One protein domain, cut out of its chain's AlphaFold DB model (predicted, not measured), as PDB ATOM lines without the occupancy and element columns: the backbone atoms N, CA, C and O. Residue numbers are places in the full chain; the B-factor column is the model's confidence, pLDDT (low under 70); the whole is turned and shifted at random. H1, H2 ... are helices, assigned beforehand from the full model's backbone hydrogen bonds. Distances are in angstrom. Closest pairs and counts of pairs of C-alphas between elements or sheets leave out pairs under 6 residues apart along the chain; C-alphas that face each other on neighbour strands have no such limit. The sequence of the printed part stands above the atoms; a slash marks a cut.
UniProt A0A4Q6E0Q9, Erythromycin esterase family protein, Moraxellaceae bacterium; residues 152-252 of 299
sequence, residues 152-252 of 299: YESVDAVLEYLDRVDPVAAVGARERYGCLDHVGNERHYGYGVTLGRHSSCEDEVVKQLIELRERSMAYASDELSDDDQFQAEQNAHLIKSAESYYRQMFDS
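Overview. This is residues 152 to 252 of the 299 residues of the protein "Erythromycin esterase family protein" of Moraxellaceae bacterium (UniProt A0A4Q6E0Q9). What would one see first? An elongated bundle of four helices, H1, H2, H4 and H6, running up and down, each against the one before it in the chain, with contacts closing a ring from H1 to H2 to H4 to H6 and back to H1. The shorter H3 packs on the late end of H6 at one end of the bundle, and the small H5 is at the other end. What are the counts and size? The printed part has 101 residues with six named helices, H1 to H6 in order, and no named strand, and its class is all helix. It is compact, with a radius of gyration of the C-alphas of 14.1 A, yet a rod in outline, spanning 49 by 22 by 20 A.

Along the chain. Where do the first helices run? H1 is residues 152 to 165, 20.1 A long, beginning with C-alpha 152 at (6.858, -31.756, -84.567). H2 is residues 167 to 177, 15.1 A, and H3 is residues 186 to 194, 12.6 A. What follows them? H4 is residues 202 to 214, 18.4 A, and H5 is the four residues 216 to 219. H6, residues 226 to 248, is the longest helix at 33.4 A and ends with C-alpha 248 at (17.309, -19.713, -77.929).

Arrangement. How do the bundle helices meet? H1 and H2 form a helical hairpin and touch at Leu 162 and Ala 170, their closest C-alphas, 4.9 A apart, at a shallow tilt of 20 degrees. H4 touches H2 with residues 204 to 208 alone, the closest C-alphas being those of Arg 176 and Glu 204 at 5.1 A. What does the hub H6 touch? It touches H4, closest C-alphas Leu 209 and Ala 236 at 5.3 A, with a shallow tilt of 14 degrees, opposite ways. It touches H1, closest C-alphas Ser 154 and Asn 235 at 4.9 A, with a shallow tilt of 34 degrees, only just short of steep. With residues 243 to 248 alone it touches H3, closest C-alphas Gly 190 and Arg 247 at 4.0 A, with a steep tilt of 46 degrees. Which parts stay off? H2 and H6 are apart, H1 and H4 are near each other, and H5 is close to H6 but not clearly touching, the closest C-alphas being Ser 216 and Gln 229 at 6.8 A. How do the helix backbones look? In H2, H3, H4 and H6 every O i to N i+4 pair is within hydrogen-bond range, in H1 9 of 10 are, and H5 is too short for such a pair.

Size, cuts and confidence. How far does it reach? The two C-alphas farthest apart are those of Asp 222 and Ser 252, at 49.5 A. Is it continuous? The printed part has no cut, and its links are tight or short, with no long one. Where is confidence low? The pLDDT is under 70 at residues 181 to 184, 221 to 224 and 252.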
ATOM      1  N   TYR A 152       7.694 -31.469 -83.398       93.56
ATOM      2  CA  TYR A 152       6.858 -31.756 -84.567       93.56
ATOM      3  C   TYR A 152       5.907 -32.926 -84.327       93.56
ATOM      4  O   TYR A 152       4.739 -32.833 -84.681       93.56
ATOM      5  N   GLU A 153       6.353 -33.979 -83.639       94.25
ATOM      6  CA  GLU A 153       5.461 -35.078 -83.260       94.25
ATOM      7  C   GLU A 153       4.346 -34.600 -82.315       94.25
ATOM      8  O   GLU A 153       3.229 -35.113 -82.353       94.25
ATOM      9  N   SER A 154       4.622 -33.585 -81.489       96.56
ATOM     10  CA  SER A 154       3.604 -32.952 -80.646       96.56
ATOM     11  C   SER A 154       2.643 -32.080 -81.458       96.56
ATOM     12  O   SER A 154       1.449 -32.069 -81.159       96.56
ATOM     13  N   VAL A 155       3.126 -31.373 -82.493       96.50
ATOM     14  CA  VAL A 155       2.261 -30.658 -83.453       96.50
ATOM     15  C   VAL A 155       1.286 -31.640 -84.093       96.50
ATOM     16  O   VAL A 155       0.079 -31.409 -84.033       96.50
ATOM     17  N   ASP A 156       1.789 -32.757 -84.621       95.62
ATOM     18  CA  ASP A 156       0.962 -33.798 -85.231       95.62
ATOM     19  C   ASP A 156      -0.086 -34.325 -84.239       95.62
ATOM     20  O   ASP A 156      -1.269 -34.375 -84.569       95.62
ATOM     21  N   ALA A 157       0.306 -34.608 -82.991       96.06
ATOM     22  CA  ALA A 157      -0.614 -35.085 -81.957       96.06
ATOM     23  C   ALA A 157      -1.743 -34.085 -81.626       96.06
ATOM     24  O   ALA A 157      -2.889 -34.493 -81.426       96.06
ATOM     25  N   VAL A 158      -1.452 -32.778 -81.577       97.38
ATOM     26  CA  VAL A 158      -2.480 -31.738 -81.365       97.38
ATOM     27  C   VAL A 158      -3.418 -31.649 -82.566       97.38
ATOM     28  O   VAL A 158      -4.632 -31.535 -82.392       97.38
ATOM     29  N   LEU A 159      -2.873 -31.700 -83.782       97.00
ATOM     30  CA  LEU A 159      -3.661 -31.618 -85.008       97.00
ATOM     31  C   LEU A 159      -4.567 -32.842 -85.183       97.00
ATOM     32  O   LEU A 159      -5.746 -32.669 -85.468       97.00
ATOM     33  N   GLU A 160      -4.064 -34.052 -84.925       95.31
ATOM     34  CA  GLU A 160      -4.857 -35.290 -84.938       95.31
ATOM     35  C   GLU A 160      -5.999 -35.266 -83.913       95.31
ATOM     36  O   GLU A 160      -7.098 -35.759 -84.181       95.31
ATOM     37  N   TYR A 161      -5.754 -34.691 -82.731       95.25
ATOM     38  CA  TYR A 161      -6.794 -34.491 -81.728       95.25
ATOM     39  C   TYR A 161      -7.874 -33.529 -82.244       95.25
ATOM     40  O   TYR A 161      -9.054 -33.878 -82.251       95.25
ATOM     41  N   LEU A 162      -7.483 -32.350 -82.736       95.75
ATOM     42  CA  LEU A 162      -8.429 -31.350 -83.236       95.75
ATOM     43  C   LEU A 162      -9.204 -31.833 -84.466       95.75
ATOM     44  O   LEU A 162     -10.405 -31.608 -84.534       95.75
ATOM     45  N   ASP A 163      -8.575 -32.563 -85.388       95.75
ATOM     46  CA  ASP A 163      -9.256 -33.142 -86.554       95.75
ATOM     47  C   ASP A 163     -10.417 -34.069 -86.149       95.75
ATOM     48  O   ASP A 163     -11.388 -34.210 -86.894       95.75
ATOM     49  N   ARG A 164     -10.343 -34.693 -84.967       92.50
ATOM     50  CA  ARG A 164     -11.422 -35.526 -84.420       92.50
ATOM     51  C   ARG A 164     -12.495 -34.717 -83.696       92.50
ATOM     52  O   ARG A 164     -13.667 -35.064 -83.810       92.50
ATOM     53  N   VAL A 165     -12.104 -33.713 -82.907       92.88
ATOM     54  CA  VAL A 165     -13.011 -33.069 -81.935       92.88
ATOM     55  C   VAL A 165     -13.572 -31.728 -82.402       92.88
ATOM     56  O   VAL A 165     -14.707 -31.391 -82.081       92.88
ATOM     57  N   ASP A 166     -12.796 -30.972 -83.176       93.75
ATOM     58  CA  ASP A 166     -13.171 -29.677 -83.742       93.75
ATOM     59  C   ASP A 166     -12.363 -29.424 -85.032       93.75
ATOM     60  O   ASP A 166     -11.334 -28.735 -85.017       93.75
ATOM     61  N   PRO A 167     -12.824 -29.965 -86.178       95.31
ATOM     62  CA  PRO A 167     -12.139 -29.804 -87.460       95.31
ATOM     63  C   PRO A 167     -11.974 -28.342 -87.893       95.31
ATOM     64  O   PRO A 167     -11.088 -28.027 -88.684       95.31
ATOM     65  N   VAL A 168     -12.816 -27.428 -87.392       94.81
ATOM     66  CA  VAL A 168     -12.699 -25.995 -87.691       94.81
ATOM     67  C   VAL A 168     -11.533 -25.396 -86.908       94.81
ATOM     68  O   VAL A 168     -10.711 -24.684 -87.487       94.81
ATOM     69  N   ALA A 169     -11.405 -25.718 -85.618       95.38
ATOM     70  CA  ALA A 169     -10.237 -25.335 -84.827       95.38
ATOM     71  C   ALA A 169      -8.942 -25.973 -85.357       95.38
ATOM     72  O   ALA A 169      -7.887 -25.339 -85.295       95.38
ATOM     73  N   ALA A 170      -9.011 -27.181 -85.926       96.81
ATOM     74  CA  ALA A 170      -7.865 -27.837 -86.554       96.81
ATOM     75  C   ALA A 170      -7.280 -27.008 -87.711       96.81
ATOM     76  O   ALA A 170      -6.061 -26.879 -87.817       96.81
ATOM     77  N   VAL A 171      -8.127 -26.381 -88.540       96.94
ATOM     78  CA  VAL A 171      -7.673 -25.479 -89.618       96.94
ATOM     79  C   VAL A 171      -6.894 -24.295 -89.044       96.94
ATOM     80  O   VAL A 171      -5.774 -24.037 -89.478       96.94
ATOM     81  N   GLY A 172      -7.434 -23.630 -88.019       96.62
ATOM     82  CA  GLY A 172      -6.742 -22.520 -87.353       96.62
ATOM     83  C   GLY A 172      -5.424 -22.945 -86.697       96.62
ATOM     84  O   GLY A 172      -4.431 -22.223 -86.761       96.62
ATOM     85  N   ALA A 173      -5.371 -24.149 -86.119       96.75
ATOM     86  CA  ALA A 173      -4.140 -24.702 -85.560       96.75
ATOM     87  C   ALA A 173      -3.070 -24.964 -86.627       96.75
ATOM     88  O   ALA A 173      -1.899 -24.662 -86.398       96.75
ATOM     89  N   ARG A 174      -3.454 -25.465 -87.811       96.25
ATOM     90  CA  ARG A 174      -2.532 -25.648 -88.947       96.25
ATOM     91  C   ARG A 174      -1.975 -24.318 -89.442       96.25
ATOM     92  O   ARG A 174      -0.781 -24.232 -89.706       96.25
ATOM     93  N   GLU A 175      -2.809 -23.283 -89.528       95.19
ATOM     94  CA  GLU A 175      -2.358 -21.936 -89.900       95.19
ATOM     95  C   GLU A 175      -1.341 -21.387 -88.890       95.19
ATOM     96  O   GLU A 175      -0.276 -20.915 -89.286       95.19
ATOM     97  N   ARG A 176      -1.621 -21.521 -87.587       94.94
ATOM     98  CA  ARG A 176      -0.721 -21.070 -86.515       94.94
ATOM     99  C   ARG A 176       0.601 -21.825 -86.483       94.94
ATOM    100  O   ARG A 176       1.655 -21.206 -86.397       94.94
ATOM    101  N   TYR A 177       0.569 -23.150 -86.588       94.69
ATOM    102  CA  TYR A 177       1.792 -23.956 -86.614       94.69
ATOM    103  C   TYR A 177       2.561 -23.858 -87.935       94.69
ATOM    104  O   TYR A 177       3.717 -24.274 -87.989       94.69
ATOM    105  N   GLY A 178       1.989 -23.238 -88.972       91.94
ATOM    106  CA  GLY A 178       2.649 -23.028 -90.259       91.94
ATOM    107  C   GLY A 178       3.979 -22.268 -90.169       91.94
ATOM    108  O   GLY A 178       4.850 -22.488 -91.005       91.94
ATOM    109  N   CYS A 179       4.199 -21.434 -89.139       90.19
ATOM    110  CA  CYS A 179       5.499 -20.779 -88.932       90.19
ATOM    111  C   CYS A 179       6.622 -21.712 -88.443       90.19
ATOM    112  O   CYS A 179       7.793 -21.339 -88.534       90.19
ATOM    113  N   LEU A 180       6.295 -22.916 -87.964       89.12
ATOM    114  CA  LEU A 180       7.279 -23.958 -87.648       89.12
ATOM    115  C   LEU A 180       7.707 -24.732 -88.908       89.12
ATOM    116  O   LEU A 180       8.810 -25.278 -88.954       89.12
ATOM    117  N   ASP A 181       6.863 -24.761 -89.945       69.25
ATOM    118  CA  ASP A 181       6.937 -25.679 -91.093       69.25
ATOM    119  C   ASP A 181       7.907 -25.234 -92.206       69.25
ATOM    120  O   ASP A 181       7.621 -25.279 -93.403       69.25
ATOM    121  N   HIS A 182       9.095 -24.755 -91.837       60.62
ATOM    122  CA  HIS A 182      10.086 -24.321 -92.830       60.62
ATOM    123  C   HIS A 182      11.235 -25.295 -93.038       60.62
ATOM    124  O   HIS A 182      11.947 -25.197 -94.038       60.62
ATOM    125  N   VAL A 183      11.421 -26.264 -92.147       55.31
ATOM    126  CA  VAL A 183      12.446 -27.300 -92.285       55.31
ATOM    127  C   VAL A 183      12.154 -28.354 -91.223       55.31
ATOM    128  O   VAL A 183      12.169 -28.011 -90.047       55.31
ATOM    129  N   GLY A 184      11.915 -29.615 -91.609       65.00
ATOM    130  CA  GLY A 184      11.537 -30.747 -90.731       65.00
ATOM    131  C   GLY A 184      12.589 -31.187 -89.695       65.00
ATOM    132  O   GLY A 184      12.786 -32.372 -89.456       65.00
ATOM    133  N   ASN A 185      13.330 -30.234 -89.136       81.44
ATOM    134  CA  ASN A 185      14.282 -30.363 -88.051       81.44
ATOM    135  C   ASN A 185      14.187 -29.097 -87.184       81.44
ATOM    136  O   ASN A 185      14.337 -27.974 -87.670       81.44
ATOM    137  N   GLU A 186      13.958 -29.288 -85.893       88.50
ATOM    138  CA  GLU A 186      13.646 -28.238 -84.928       88.50
ATOM    139  C   GLU A 186      14.838 -27.281 -84.740       88.50
ATOM    140  O   GLU A 186      14.682 -26.075 -84.540       88.50
ATOM    141  N   ARG A 187      16.065 -27.795 -84.901       88.25
ATOM    142  CA  ARG A 187      17.288 -26.982 -84.870       88.25
ATOM    143  C   ARG A 187      17.386 -26.054 -86.072       88.25
ATOM    144  O   ARG A 187      17.937 -24.965 -85.944       88.25
ATOM    145  N   HIS A 188      16.883 -26.460 -87.238       88.75
ATOM    146  CA  HIS A 188      16.894 -25.572 -88.397       88.75
ATOM    147  C   HIS A 188      15.907 -24.414 -88.231       88.75
ATOM    148  O   HIS A 188      16.254 -23.298 -88.616       88.75
ATOM    149  N   TYR A 189      14.742 -24.651 -87.612       90.38
ATOM    150  CA  TYR A 189      13.835 -23.578 -87.192       90.38
ATOM    151  C   TYR A 189      14.576 -22.571 -86.298       90.38
ATOM    152  O   TYR A 189      14.703 -21.398 -86.656       90.38
ATOM    153  N   GLY A 190      15.178 -23.047 -85.202       90.00
ATOM    154  CA  GLY A 190      15.910 -22.196 -84.262       90.00
ATOM    155  C   GLY A 190      17.044 -21.387 -84.903       90.00
ATOM    156  O   GLY A 190      17.187 -20.183 -84.675       90.00
ATOM    157  N   TYR A 191      17.822 -22.029 -85.777       89.25
ATOM    158  CA  TYR A 191      18.904 -21.384 -86.520       89.25
ATOM    159  C   TYR A 191      18.382 -20.330 -87.510       89.25
ATOM    160  O   TYR A 191      18.964 -19.254 -87.643       89.25
ATOM    161  N   GLY A 192      17.266 -20.613 -88.188       89.62
ATOM    162  CA  GLY A 192      16.608 -19.688 -89.108       89.62
ATOM    163  C   GLY A 192      16.111 -18.420 -88.414       89.62
ATOM    164  O   GLY A 192      16.351 -17.324 -88.925       89.62
ATOM    165  N   VAL A 193      15.496 -18.561 -87.236       89.75
ATOM    166  CA  VAL A 193      15.067 -17.421 -86.410       89.75
ATOM    167  C   VAL A 193      16.273 -16.613 -85.925       89.75
ATOM    168  O   VAL A 193      16.290 -15.394 -86.073       89.75
ATOM    169  N   THR A 194      17.325 -17.280 -85.441       88.00
ATOM    170  CA  THR A 194      18.553 -16.616 -84.957       88.00
ATOM    171  C   THR A 194      19.242 -15.794 -86.052       88.00
ATOM    172  O   THR A 194      19.763 -14.711 -85.794       88.00
ATOM    173  N   LEU A 195      19.222 -16.274 -87.299       88.50
ATOM    174  CA  LEU A 195      19.768 -15.555 -88.454       88.50
ATOM    175  C   LEU A 195      18.819 -14.496 -89.045       88.50
ATOM    176  O   LEU A 195      19.153 -13.901 -90.072       88.50
ATOM    177  N   GLY A 196      17.630 -14.289 -88.467       87.94
ATOM    178  CA  GLY A 196      16.620 -13.364 -88.990       87.94
ATOM    179  C   GLY A 196      16.027 -13.781 -90.342       87.94
ATOM    180  O   GLY A 196      15.517 -12.938 -91.075       87.94
ATOM    181  N   ARG A 197      16.120 -15.068 -90.707       85.81
ATOM    182  CA  ARG A 197      15.564 -15.609 -91.963       85.81
ATOM    183  C   ARG A 197      14.061 -15.863 -91.877       85.81
ATOM    184  O   ARG A 197      13.386 -15.833 -92.900       85.81
ATOM    185  N   HIS A 198      13.563 -16.102 -90.668       82.75
ATOM    186  CA  HIS A 198      12.150 -16.297 -90.361       82.75
ATOM    187  C   HIS A 198      11.808 -15.563 -89.063       82.75
ATOM    188  O   HIS A 198      12.683 -15.334 -88.225       82.75
ATOM    189  N   SER A 199      10.540 -15.188 -88.906       87.44
ATOM    190  CA  SER A 199      10.037 -14.666 -87.631       87.44
ATOM    191  C   SER A 199       9.865 -15.808 -86.629       87.44
ATOM    192  O   SER A 199       9.695 -16.960 -87.029       87.44
ATOM    193  N   SER A 200       9.911 -15.495 -85.332       91.12
ATOM    194  CA  SER A 200       9.555 -16.468 -84.296       91.12
ATOM    195  C   SER A 200       8.073 -16.836 -84.391       91.12
ATOM    196  O   SER A 200       7.234 -16.007 -84.736       91.12
ATOM    197  N   CYS A 201       7.783 -18.086 -84.056       94.25
ATOM    198  CA  CYS A 201       6.451 -18.662 -83.958       94.25
ATOM    199  C   CYS A 201       5.882 -18.581 -82.523       94.25
ATOM    200  O   CYS A 201       4.828 -19.149 -82.256       94.25
ATOM    201  N   GLU A 202       6.567 -17.890 -81.597       95.44
ATOM    202  CA  GLU A 202       6.219 -17.788 -80.166       95.44
ATOM    203  C   GLU A 202       4.760 -17.374 -79.939       95.44
ATOM    204  O   GLU A 202       4.019 -18.065 -79.236       95.44
ATOM    205  N   ASP A 203       4.320 -16.287 -80.574       97.25
ATOM    206  CA  ASP A 203       2.954 -15.786 -80.406       97.25
ATOM    207  C   ASP A 203       1.912 -16.811 -80.868       97.25
ATOM    208  O   ASP A 203       0.872 -16.974 -80.230       97.25
ATOM    209  N   GLU A 204       2.185 -17.530 -81.957       97.19
ATOM    210  CA  GLU A 204       1.238 -18.481 -82.538       97.19
ATOM    211  C   GLU A 204       1.136 -19.770 -81.715       97.19
ATOM    212  O   GLU A 204       0.025 -20.245 -81.458       97.19
ATOM    213  N   VAL A 205       2.258 -20.296 -81.206       97.38
ATOM    214  CA  VAL A 205       2.241 -21.474 -80.318       97.38
ATOM    215  C   VAL A 205       1.601 -21.156 -78.961       97.38
ATOM    216  O   VAL A 205       0.886 -21.991 -78.406       97.38
ATOM    217  N   VAL A 206       1.782 -19.934 -78.442       98.12
ATOM    218  CA  VAL A 206       1.120 -19.476 -77.209       98.12
ATOM    219  C   VAL A 206      -0.385 -19.322 -77.422       98.12
ATOM    220  O   VAL A 206      -1.161 -19.846 -76.622       98.12
ATOM    221  N   LYS A 207      -0.812 -18.653 -78.504       97.88
ATOM    222  CA  LYS A 207      -2.239 -18.514 -78.846       97.88
ATOM    223  C   LYS A 207      -2.912 -19.875 -78.997       97.88
ATOM    224  O   LYS A 207      -4.010 -20.061 -78.482       97.88
ATOM    225  N   GLN A 208      -2.249 -20.831 -79.650       98.00
ATOM    226  CA  GLN A 208      -2.794 -22.173 -79.832       98.00
ATOM    227  C   GLN A 208      -2.989 -22.912 -78.498       98.00
ATOM    228  O   GLN A 208      -4.025 -23.548 -78.305       98.00
ATOM    229  N   LEU A 209      -2.033 -22.814 -77.567       97.75
ATOM    230  CA  LEU A 209      -2.170 -23.398 -76.230       97.75
ATOM    231  C   LEU A 209      -3.316 -22.753 -75.435       97.75
ATOM    232  O   LEU A 209      -4.068 -23.459 -74.764       97.75
ATOM    233  N   ILE A 210      -3.447 -21.424 -75.501       97.19
ATOM    234  CA  ILE A 210      -4.533 -20.696 -74.830       97.19
ATOM    235  C   ILE A 210      -5.888 -21.151 -75.381       97.19
ATOM    236  O   ILE A 210      -6.742 -21.569 -74.603       97.19
ATOM    237  N   GLU A 211      -6.056 -21.157 -76.705       95.25
ATOM    238  CA  GLU A 211      -7.318 -21.544 -77.344       95.25
ATOM    239  C   GLU A 211      -7.712 -22.992 -77.013       95.25
ATOM    240  O   GLU A 211      -8.877 -23.268 -76.723       95.25
ATOM    241  N   LEU A 212      -6.745 -23.918 -76.995       94.25
ATOM    242  CA  LEU A 212      -6.998 -25.317 -76.644       94.25
ATOM    243  C   LEU A 212      -7.510 -25.473 -75.203       94.25
ATOM    244  O   LEU A 212      -8.412 -26.273 -74.956       94.25
ATOM    245  N   ARG A 213      -6.970 -24.687 -74.262       93.38
ATOM    246  CA  ARG A 213      -7.400 -24.683 -72.855       93.38
ATOM    247  C   ARG A 213      -8.753 -24.009 -72.660       93.38
ATOM    248  O   ARG A 213      -9.584 -24.524 -71.918       93.38
ATOM    249  N   GLU A 214      -8.999 -22.888 -73.334       92.69
ATOM    250  CA  GLU A 214     -10.281 -22.173 -73.267       92.69
ATOM    251  C   GLU A 214     -11.446 -23.028 -73.778       92.69
ATOM    252  O   GLU A 214     -12.552 -22.961 -73.242       92.69
ATOM    253  N   ARG A 215     -11.192 -23.875 -74.782       89.56
ATOM    254  CA  ARG A 215     -12.194 -24.781 -75.356       89.56
ATOM    255  C   ARG A 215     -12.271 -26.152 -74.678       89.56
ATOM    256  O   ARG A 215     -13.156 -26.927 -75.025       89.56
ATOM    257  N   SER A 216     -11.425 -26.439 -73.687       86.00
ATOM    258  CA  SER A 216     -11.364 -27.744 -72.999       86.00
ATOM    259  C   SER A 216     -12.732 -28.239 -72.512       86.00
ATOM    260  O   SER A 216     -13.115 -29.379 -72.769       86.00
ATOM    261  N   MET A 217     -13.521 -27.359 -71.886       82.62
ATOM    262  CA  MET A 217     -14.874 -27.679 -71.419       82.62
ATOM    263  C   MET A 217     -15.860 -27.933 -72.564       82.62
ATOM    264  O   MET A 217     -16.798 -28.704 -72.391       82.62
ATOM    265  N   ALA A 218     -15.678 -27.282 -73.715       84.50
ATOM    266  CA  ALA A 218     -16.538 -27.468 -74.884       84.50
ATOM    267  C   ALA A 218     -16.251 -28.795 -75.604       84.50
ATOM    268  O   ALA A 218     -17.141 -29.340 -76.250       84.50
ATOM    269  N   TYR A 219     -15.029 -29.319 -75.473       83.50
ATOM    270  CA  TYR A 219     -14.635 -30.619 -76.016       83.50
ATOM    271  C   TYR A 219     -14.958 -31.790 -75.085       83.50
ATOM    272  O   TYR A 219     -14.857 -32.944 -75.502       83.50
ATOM    273  N   ALA A 220     -15.372 -31.523 -73.843       76.00
ATOM    274  CA  ALA A 220     -15.839 -32.560 -72.938       76.00
ATOM    275  C   ALA A 220     -17.084 -33.240 -73.536       76.00
ATOM    276  O   ALA A 220     -18.150 -32.637 -73.659       76.00
ATOM    277  N   SER A 221     -16.943 -34.505 -73.931       68.81
ATOM    278  CA  SER A 221     -18.029 -35.327 -74.466       68.81
ATOM    279  C   SER A 221     -17.883 -36.761 -73.973       68.81
ATOM    280  O   SER A 221     -16.776 -37.198 -73.677       68.81
ATOM    281  N   ASP A 222     -18.987 -37.509 -73.929       59.81
ATOM    282  CA  ASP A 222     -18.988 -38.898 -73.447       59.81
ATOM    283  C   ASP A 222     -18.113 -39.844 -74.301       59.81
ATOM    284  O   ASP A 222     -17.707 -40.906 -73.828       59.81
ATOM    285  N   GLU A 223     -17.809 -39.475 -75.552       59.00
ATOM    286  CA  GLU A 223     -16.949 -40.253 -76.458       59.00
ATOM    287  C   GLU A 223     -15.451 -39.952 -76.287       59.00
ATOM    288  O   GLU A 223     -14.607 -40.766 -76.675       59.00
ATOM    289  N   LEU A 224     -15.102 -38.803 -75.701       64.12
ATOM    290  CA  LEU A 224     -13.722 -38.385 -75.484       64.12
ATOM    291  C   LEU A 224     -13.327 -38.646 -74.038       64.12
ATOM    292  O   LEU A 224     -13.935 -38.140 -73.102       64.12
ATOM    293  N   SER A 225     -12.264 -39.423 -73.847       71.06
ATOM    294  CA  SER A 225     -11.711 -39.576 -72.503       71.06
ATOM    295  C   SER A 225     -11.027 -38.281 -72.062       71.06
ATOM    296  O   SER A 225     -10.339 -37.651 -72.867       71.06
ATOM    297  N   ASP A 226     -11.127 -37.934 -70.775       73.56
ATOM    298  CA  ASP A 226     -10.348 -36.843 -70.160       73.56
ATOM    299  C   ASP A 226      -8.838 -36.962 -70.457       73.56
ATOM    300  O   ASP A 226      -8.100 -35.978 -70.454       73.56
ATOM    301  N   ASP A 227      -8.364 -38.183 -70.724       85.38
ATOM    302  CA  ASP A 227      -6.989 -38.485 -71.114       85.38
ATOM    303  C   ASP A 227      -6.612 -37.842 -72.458       85.38
ATOM    304  O   ASP A 227      -5.486 -37.360 -72.575       85.38
ATOM    305  N   ASP A 228      -7.530 -37.795 -73.434       89.00
ATOM    306  CA  ASP A 228      -7.284 -37.247 -74.777       89.00
ATOM    307  C   ASP A 228      -7.112 -35.719 -74.733       89.00
ATOM    308  O   ASP A 228      -6.148 -35.202 -75.300       89.00
ATOM    309  N   GLN A 229      -7.982 -35.000 -74.010       91.81
ATOM    310  CA  GLN A 229      -7.836 -33.547 -73.823       91.81
ATOM    311  C   GLN A 229      -6.543 -33.221 -73.068       91.81
ATOM    312  O   GLN A 229      -5.775 -32.362 -73.502       91.81
ATOM    313  N   PHE A 230      -6.257 -33.933 -71.971       94.25
ATOM    314  CA  PHE A 230      -5.018 -33.722 -71.220       94.25
ATOM    315  C   PHE A 230      -3.782 -33.958 -72.098       94.25
ATOM    316  O   PHE A 230      -2.844 -33.163 -72.060       94.25
ATOM    317  N   GLN A 231      -3.782 -34.995 -72.943       95.12
ATOM    318  CA  GLN A 231      -2.688 -35.210 -73.890       95.12
ATOM    319  C   GLN A 231      -2.532 -34.065 -74.881       95.12
ATOM    320  O   GLN A 231      -1.403 -33.649 -75.137       95.12
ATOM    321  N   ALA A 232      -3.627 -33.576 -75.463       96.00
ATOM    322  CA  ALA A 232      -3.567 -32.473 -76.412       96.00
ATOM    323  C   ALA A 232      -2.968 -31.222 -75.751       96.00
ATOM    324  O   ALA A 232      -2.082 -30.583 -76.318       96.00
ATOM    325  N   GLU A 233      -3.374 -30.916 -74.517       96.31
ATOM    326  CA  GLU A 233      -2.829 -29.790 -73.754       96.31
ATOM    327  C   GLU A 233      -1.349 -29.953 -73.404       96.31
ATOM    328  O   GLU A 233      -0.594 -28.986 -73.524       96.31
ATOM    329  N   GLN A 234      -0.911 -31.153 -72.999       97.62
ATOM    330  CA  GLN A 234       0.509 -31.400 -72.721       97.62
ATOM    331  C   GLN A 234       1.360 -31.289 -73.990       97.62
ATOM    332  O   GLN A 234       2.423 -30.675 -73.951       97.62
ATOM    333  N   ASN A 235       0.878 -31.781 -75.135       98.19
ATOM    334  CA  ASN A 235       1.566 -31.584 -76.412       98.19
ATOM    335  C   ASN A 235       1.618 -30.096 -76.806       98.19
ATOM    336  O   ASN A 235       2.668 -29.612 -77.217       98.19
ATOM    337  N   ALA A 236       0.539 -29.327 -76.623       98.00
ATOM    338  CA  ALA A 236       0.546 -27.884 -76.890       98.00
ATOM    339  C   ALA A 236       1.505 -27.106 -75.963       98.00
ATOM    340  O   ALA A 236       2.209 -26.194 -76.406       98.00
ATOM    341  N   HIS A 237       1.585 -27.482 -74.682       98.06
ATOM    342  CA  HIS A 237       2.560 -26.929 -73.733       98.06
ATOM    343  C   HIS A 237       4.002 -27.289 -74.112       98.06
ATOM    344  O   HIS A 237       4.886 -26.424 -74.054       98.06
ATOM    345  N   LEU A 238       4.226 -28.521 -74.575       97.81
ATOM    346  CA  LEU A 238       5.504 -28.970 -75.114       97.81
ATOM    347  C   LEU A 238       5.916 -28.136 -76.320       97.81
ATOM    348  O   LEU A 238       7.019 -27.603 -76.307       97.81
ATOM    349  N   ILE A 239       5.042 -27.936 -77.309       97.38
ATOM    350  CA  ILE A 239       5.352 -27.140 -78.511       97.38
ATOM    351  C   ILE A 239       5.783 -25.721 -78.128       97.38
ATOM    352  O   ILE A 239       6.807 -25.241 -78.608       97.38
ATOM    353  N   LYS A 240       5.057 -25.071 -77.209       97.44
ATOM    354  CA  LYS A 240       5.419 -23.744 -76.683       97.44
ATOM    355  C   LYS A 240       6.802 -23.745 -76.013       97.44
ATOM    356  O   LYS A 240       7.592 -22.823 -76.211       97.44
ATOM    357  N   SER A 241       7.103 -24.772 -75.223       96.69
ATOM    358  CA  SER A 241       8.391 -24.897 -74.530       96.69
ATOM    359  C   SER A 241       9.540 -25.196 -75.503       96.69
ATOM    360  O   SER A 241      10.617 -24.610 -75.397       96.69
ATOM    361  N   ALA A 242       9.291 -26.058 -76.488       95.31
ATOM    362  CA  ALA A 242      10.238 -26.453 -77.516       95.31
ATOM    363  C   ALA A 242      10.565 -25.300 -78.471       95.31
ATOM    364  O   ALA A 242      11.739 -25.090 -78.770       95.31
ATOM    365  N   GLU A 243       9.573 -24.506 -78.894       94.62
ATOM    366  CA  GLU A 243       9.791 -23.283 -79.682       94.62
ATOM    367  C   GLU A 243      10.811 -22.381 -78.984       94.62
ATOM    368  O   GLU A 243      11.832 -22.020 -79.574       94.62
ATOM    369  N   SER A 244      10.566 -22.100 -77.702       93.62
ATOM    370  CA  SER A 244      11.413 -21.246 -76.873       93.62
ATOM    371  C   SER A 244      12.824 -21.818 -76.727       93.62
ATOM    372  O   SER A 244      13.808 -21.085 -76.864       93.62
ATOM    373  N   TYR A 245      12.937 -23.133 -76.512       93.62
ATOM    374  CA  TYR A 245      14.214 -23.836 -76.418       93.62
ATOM    375  C   TYR A 245      15.016 -23.760 -77.721       93.62
ATOM    376  O   TYR A 245      16.167 -23.321 -77.712       93.62
ATOM    377  N   TYR A 246      14.429 -24.159 -78.851       92.38
ATOM    378  CA  TYR A 246      15.143 -24.229 -80.126       92.38
ATOM    379  C   TYR A 246      15.493 -22.846 -80.662       92.38
ATOM    380  O   TYR A 246      16.594 -22.664 -81.185       92.38
ATOM    381  N   ARG A 247      14.615 -21.855 -80.480       90.56
ATOM    382  CA  ARG A 247      14.898 -20.460 -80.831       90.56
ATOM    383  C   ARG A 247      16.096 -19.901 -80.067       90.56
ATOM    384  O   ARG A 247      16.913 -19.209 -80.663       90.56
ATOM    385  N   GLN A 248      16.221 -20.215 -78.778       90.06
ATOM    386  CA  GLN A 248      17.309 -19.713 -77.929       90.06
ATOM    387  C   GLN A 248      18.570 -20.589 -77.954       90.06
ATOM    388  O   GLN A 248      19.617 -20.164 -77.474       90.06
ATOM    389  N   MET A 249      18.511 -21.788 -78.541       88.19
ATOM    390  CA  MET A 249      19.626 -22.744 -78.606       88.19
ATOM    391  C   MET A 249      20.904 -22.175 -79.237       88.19
ATOM    392  O   MET A 249      22.000 -22.637 -78.918       88.19
ATOM    393  N   PHE A 250      20.775 -21.204 -80.141       83.62
ATOM    394  CA  PHE A 250      21.900 -20.599 -80.856       83.62
ATOM    395  C   PHE A 250      22.280 -19.208 -80.334       83.62
ATOM    396  O   PHE A 250      23.185 -18.585 -80.889       83.62
ATOM    397  N   ASP A 251      21.622 -18.728 -79.275       77.12
ATOM    398  CA  ASP A 251      21.982 -17.480 -78.609       77.12
ATOM    399  C   ASP A 251      23.068 -17.744 -77.552       77.12
ATOM    400  O   ASP A 251      22.972 -18.662 -76.738       77.12
ATOM    401  N   SER A 252      24.127 -16.935 -77.548       64.69
ATOM    402  CA  SER A 252      25.293 -17.119 -76.678       64.69
ATOM    403  C   SER A 252      25.025 -16.839 -75.193       64.69
ATOM    404  O   SER A 252      25.886 -17.126 -74.362       64.69
TER     405      SER A 252